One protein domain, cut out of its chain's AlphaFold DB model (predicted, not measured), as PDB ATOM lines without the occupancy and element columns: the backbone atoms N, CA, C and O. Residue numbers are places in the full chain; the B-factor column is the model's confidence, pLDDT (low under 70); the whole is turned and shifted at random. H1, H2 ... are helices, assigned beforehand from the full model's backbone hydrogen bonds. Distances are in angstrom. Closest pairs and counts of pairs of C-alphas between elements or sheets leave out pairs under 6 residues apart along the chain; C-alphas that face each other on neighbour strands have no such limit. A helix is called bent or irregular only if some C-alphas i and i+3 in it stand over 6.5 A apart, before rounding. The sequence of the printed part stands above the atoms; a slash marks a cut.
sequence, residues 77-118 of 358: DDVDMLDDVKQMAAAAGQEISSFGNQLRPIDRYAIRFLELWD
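This is residues 77 to 118 of the 358 residues of an uncharacterized protein of Prunus yedoensis var. nudiflora (UniProt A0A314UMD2). A long helix, H1, and a shorter one, H2, meet near their ends as an open V, with a tight turn at the corner. Residues 77 to 98 of H1 stick out as one long arm. The printed part has 42 residues, with two named helices in the order H1, H2 and no named strand: all helix. It is extended, with a radius of gyration of the C-alphas of 15.0 A, and flat, spanning 46 by 23 by 8 A.

H1, residues 77 to 102, is close to but not clearly touching H2, residues 105 to 116; their closest C-alphas, those of Gly 100 and Arg 108, are 6.2 A apart. They run opposite ways at a steep tilt of 54 degrees. Every O i to N i+4 pair is within hydrogen-bond range in H2, and 18 of 22 in H1.

H1 runs 38.4 A from C-alpha 77 at (276.822, 209.158, 214.928). It is neither bent nor irregular, but only just: C-alphas 97 and 100 are 6.1 A apart. H2 runs 16.5 A to C-alpha 116 at (281.719, 224.340, 252.550).

The C-alphas farthest apart, of Asp 77 and Ile 106, are 45.8 A apart. The printed part has no cut. pLDDT is under 70 at residues 77 to 79, 90 to 99 and 118.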
ATOM      1  N   ASP A  77     275.436 208.668 214.812       59.22
ATOM      2  CA  ASP A  77     276.822 209.158 214.928       59.22
ATOM      3  C   ASP A  77     277.032 210.177 216.075       59.22
ATOM      4  O   ASP A  77     278.112 210.239 216.663       59.22
ATOM      5  N   ASP A  78     276.013 210.972 216.429       59.44
ATOM      6  CA  ASP A  78     276.090 211.950 217.526       59.44
ATOM      7  C   ASP A  78     275.933 211.267 218.906       59.44
ATOM      8  O   ASP A  78     276.375 211.809 219.922       59.44
ATOM      9  N   VAL A  79     275.335 210.068 218.962       65.81
ATOM     10  CA  VAL A  79     275.156 209.286 220.202       65.81
ATOM     11  C   VAL A  79     276.477 208.650 220.636       65.81
ATOM     12  O   VAL A  79     276.818 208.713 221.817       65.81
ATOM     13  N   ASP A  80     277.263 208.139 219.684       72.69
ATOM     14  CA  ASP A  80     278.591 207.572 219.953       72.69
ATOM     15  C   ASP A  80     279.566 208.638 220.494       72.69
ATOM     16  O   ASP A  80     280.311 208.386 221.443       72.69
ATOM     17  N   MET A  81     279.505 209.876 219.982       79.50
ATOM     18  CA  MET A  81     280.324 210.976 220.516       79.50
ATOM     19  C   MET A  81     279.892 211.418 221.923       79.50
ATOM     20  O   MET A  81     280.732 211.814 222.736       79.50
ATOM     21  N   LEU A  82     278.594 211.351 222.239       76.75
ATOM     22  CA  LEU A  82     278.089 211.658 223.581       76.75
ATOM     23  C   LEU A  82     278.482 210.585 224.601       76.75
ATOM     24  O   LEU A  82     278.796 210.921 225.747       76.75
ATOM     25  N   ASP A  83     278.508 209.316 224.199       79.31
ATOM     26  CA  ASP A  83     278.931 208.218 225.064       79.31
ATOM     27  C   ASP A  83     280.433 208.267 225.371       79.31
ATOM     28  O   ASP A  83     280.811 208.056 226.526       79.31
ATOM     29  N   ASP A  84     281.280 208.651 224.415       80.62
ATOM     30  CA  ASP A  84     282.711 208.876 224.658       80.62
ATOM     31  C   ASP A  84     282.953 210.023 225.654       80.62
ATOM     32  O   ASP A  84     283.726 209.881 226.608       80.62
ATOM     33  N   VAL A  85     282.240 211.146 225.505       79.94
ATOM     34  CA  VAL A  85     282.310 212.274 226.455       79.94
ATOM     35  C   VAL A  85     281.823 211.851 227.840       79.94
ATOM     36  O   VAL A  85     282.433 212.199 228.854       79.94
ATOM     37  N   LYS A  86     280.756 211.053 227.903       79.50
ATOM     38  CA  LYS A  86     280.202 210.533 229.155       79.50
ATOM     39  C   LYS A  86     281.137 209.530 229.827       79.50
ATOM     40  O   LYS A  86     281.261 209.558 231.049       79.50
ATOM     41  N   GLN A  87     281.825 208.686 229.060       78.31
ATOM     42  CA  GLN A  87     282.834 207.763 229.578       78.31
ATOM     43  C   GLN A  87     284.074 208.504 230.081       78.31
ATOM     44  O   GLN A  87     284.544 208.203 231.179       78.31
ATOM     45  N   MET A  88     284.559 209.519 229.359       74.31
ATOM     46  CA  MET A  88     285.658 210.366 229.838       74.31
ATOM     47  C   MET A  88     285.269 211.142 231.104       74.31
ATOM     48  O   MET A  88     286.056 211.206 232.047       74.31
ATOM     49  N   ALA A  89     284.043 211.669 231.174       71.69
ATOM     50  CA  ALA A  89     283.536 212.356 232.361       71.69
ATOM     51  C   ALA A  89     283.345 211.403 233.556       71.69
ATOM     52  O   ALA A  89     283.690 211.751 234.686       71.69
ATOM     53  N   ALA A  90     282.845 210.186 233.322       69.00
ATOM     54  CA  ALA A  90     282.686 209.166 234.356       69.00
ATOM     55  C   ALA A  90     284.041 208.658 234.882       69.00
ATOM     56  O   ALA A  90     284.202 208.495 236.094       69.00
ATOM     57  N   ALA A  91     285.027 208.466 233.999       64.88
ATOM     58  CA  ALA A  91     286.392 208.099 234.372       64.88
ATOM     59  C   ALA A  91     287.078 209.218 235.176       64.88
ATOM     60  O   ALA A  91     287.634 208.955 236.244       64.88
ATOM     61  N   ALA A  92     286.947 210.475 234.739       62.06
ATOM     62  CA  ALA A  92     287.458 211.628 235.474       62.06
ATOM     63  C   ALA A  92     286.791 211.767 236.857       62.06
ATOM     64  O   ALA A  92     287.474 211.991 237.855       62.06
ATOM     65  N   GLY A  93     285.473 211.560 236.957       60.09
ATOM     66  CA  GLY A  93     284.730 211.631 238.220       60.09
ATOM     67  C   GLY A  93     285.159 210.591 239.263       60.09
ATOM     68  O   GLY A  93     285.197 210.895 240.459       60.09
ATOM     69  N   GLN A  94     285.531 209.377 238.835       61.62
ATOM     70  CA  GLN A  94     286.056 208.352 239.746       61.62
ATOM     71  C   GLN A  94     287.487 208.649 240.218       61.62
ATOM     72  O   GLN A  94     287.793 208.434 241.394       61.62
ATOM     73  N   GLU A  95     288.349 209.198 239.357       58.28
ATOM     74  CA  GLU A  95     289.711 209.578 239.752       58.28
ATOM     75  C   GLU A  95     289.733 210.772 240.720       58.28
ATOM     76  O   GLU A  95     290.476 210.734 241.707       58.28
ATOM     77  N   ILE A  96     288.859 211.768 240.527       57.88
ATOM     78  CA  ILE A  96     288.742 212.950 241.405       57.88
ATOM     79  C   ILE A  96     288.314 212.555 242.833       57.88
ATOM     80  O   ILE A  96     288.819 213.109 243.811       57.88
ATOM     81  N   SER A  97     287.452 211.540 242.973       62.41
ATOM     82  CA  SER A  97     287.042 211.003 244.282       62.41
ATOM     83  C   SER A  97     288.207 210.343 245.041       62.41
ATOM     84  O   SER A  97     288.319 210.462 246.265       62.41
ATOM     85  N   SER A  98     289.138 209.699 244.325       66.62
ATOM     86  CA  SER A  98     290.335 209.093 244.926       66.62
ATOM     87  C   SER A  98     291.469 210.102 245.179       66.62
ATOM     88  O   SER A  98     292.216 209.957 246.153       66.62
ATOM     89  N   PHE A  99     291.557 211.163 244.366       66.81
ATOM     90  CA  PHE A  99     292.580 212.210 244.452       66.81
ATOM     91  C   PHE A  99     292.572 212.929 245.806       66.81
ATOM     92  O   PHE A  99     293.630 213.212 246.374       66.81
ATOM     93  N   GLY A 100     291.388 213.127 246.395       74.56
ATOM     94  CA  GLY A 100     291.246 213.708 247.731       74.56
ATOM     95  C   GLY A 100     292.056 212.973 248.807       74.56
ATOM     96  O   GLY A 100     292.532 213.603 249.746       74.56
ATOM     97  N   ASN A 101     292.294 211.665 248.667       78.12
ATOM     98  CA  ASN A 101     293.075 210.884 249.633       78.12
ATOM     99  C   ASN A 101     294.594 210.981 249.415       78.12
ATOM    100  O   ASN A 101     295.350 210.802 250.372       78.12
ATOM    101  N   GLN A 102     295.037 211.309 248.198       83.38
ATOM    102  CA  GLN A 102     296.452 211.463 247.836       83.38
ATOM    103  C   GLN A 102     297.025 212.839 248.216       83.38
ATOM    104  O   GLN A 102     298.239 213.010 248.323       83.38
ATOM    105  N   LEU A 103     296.151 213.811 248.475       83.25
ATOM    106  CA  LEU A 103     296.521 215.147 248.926       83.25
ATOM    107  C   LEU A 103     297.050 215.172 250.361       83.25
ATOM    108  O   LEU A 103     296.687 214.351 251.212       83.25
ATOM    109  N   ARG A 104     297.878 216.180 250.667       89.38
ATOM    110  CA  ARG A 104     298.343 216.409 252.040       89.38
ATOM    111  C   ARG A 104     297.136 216.717 252.934       89.38
ATOM    112  O   ARG A 104     296.184 217.342 252.469       89.38
ATOM    113  N   PRO A 105     297.174 216.367 254.232       90.81
ATOM    114  CA  PRO A 105     296.083 216.655 255.161       90.81
ATOM    115  C   PRO A 105     295.578 218.100 255.101       90.81
ATOM    116  O   PRO A 105     294.373 218.311 255.114       90.81
ATOM    117  N   ILE A 106     296.482 219.077 254.972       91.62
ATOM    118  CA  ILE A 106     296.119 220.496 254.879       91.62
ATOM    119  C   ILE A 106     295.334 220.825 253.604       91.62
ATOM    120  O   ILE A 106     294.337 221.536 253.667       91.62
ATOM    121  N   ASP A 107     295.723 220.242 252.472       91.19
ATOM    122  CA  ASP A 107     295.064 220.463 251.185       91.19
ATOM    123  C   ASP A 107     293.676 219.796 251.177       91.19
ATOM    124  O   ASP A 107     292.723 220.345 250.630       91.19
ATOM    125  N   ARG A 108     293.517 218.664 251.886       89.12
ATOM    126  CA  ARG A 108     292.205 218.028 252.108       89.12
ATOM    127  C   ARG A 108     291.242 218.935 252.864       89.12
ATOM    128  O   ARG A 108     290.063 218.989 252.525       89.12
ATOM    129  N   TYR A 109     291.729 219.622 253.896       89.19
ATOM    130  CA  TYR A 109     290.921 220.601 254.618       89.19
ATOM    131  C   TYR A 109     290.649 221.840 253.774       89.19
ATOM    132  O   TYR A 109     289.546 222.354 253.856       89.19
ATOM    133  N   ALA A 110     291.597 222.290 252.947       88.62
ATOM    134  CA  ALA A 110     291.400 223.437 252.065       88.62
ATOM    135  C   ALA A 110     290.307 223.181 251.018       88.62
ATOM    136  O   ALA A 110     289.449 224.032 250.825       88.62
ATOM    137  N   ILE A 111     290.284 221.997 250.401       84.25
ATOM    138  CA  ILE A 111     289.234 221.630 249.441       84.25
ATOM    139  C   ILE A 111     287.875 221.519 250.135       84.25
ATOM    140  O   ILE A 111     286.936 222.174 249.707       84.25
ATOM    141  N   ARG A 112     287.777 220.792 251.261       82.00
ATOM    142  CA  ARG A 112     286.518 220.721 252.036       82.00
ATOM    143  C   ARG A 112     286.070 222.080 252.556       82.00
ATOM    144  O   ARG A 112     284.879 222.322 252.707       82.00
ATOM    145  N   PHE A 113     287.028 222.941 252.890       82.12
ATOM    146  CA  PHE A 113     286.755 224.311 253.277       82.12
ATOM    147  C   PHE A 113     286.147 225.045 252.094       82.12
ATOM    148  O   PHE A 113     285.047 225.523 252.261       82.12
ATOM    149  N   LEU A 114     286.759 225.050 250.907       79.69
ATOM    150  CA  LEU A 114     286.189 225.682 249.709       79.69
ATOM    151  C   LEU A 114     284.807 225.114 249.334       79.69
ATOM    152  O   LEU A 114     283.907 225.888 249.043       79.69
ATOM    153  N   GLU A 115     284.602 223.798 249.443       74.19
ATOM    154  CA  GLU A 115     283.296 223.146 249.235       74.19
ATOM    155  C   GLU A 115     282.221 223.617 250.231       74.19
ATOM    156  O   GLU A 115     281.051 223.759 249.876       74.19
ATOM    157  N   LEU A 116     282.603 223.837 251.494       76.31
ATOM    158  CA  LEU A 116     281.719 224.340 252.550       76.31
ATOM    159  C   LEU A 116     281.625 225.872 252.558       76.31
ATOM    160  O   LEU A 116     280.696 226.415 253.146       76.31
ATOM    161  N   TRP A 117     282.588 226.556 251.939       70.19
ATOM    162  CA  TRP A 117     282.711 228.013 251.844       70.19
ATOM    163  C   TRP A 117     282.049 228.575 250.577       70.19
ATOM    164  O   TRP A 117     282.222 229.745 250.248       70.19
ATOM    165  N   ASP A 118     281.179 227.762 249.976       64.44
ATOM    166  CA  ASP A 118     280.166 228.122 248.987       64.44
ATOM    167  C   ASP A 118     278.749 228.456 249.548       64.44
ATOM    168  O   ASP A 118     277.750 228.144 248.906       64.44
TER     169      ASP A 118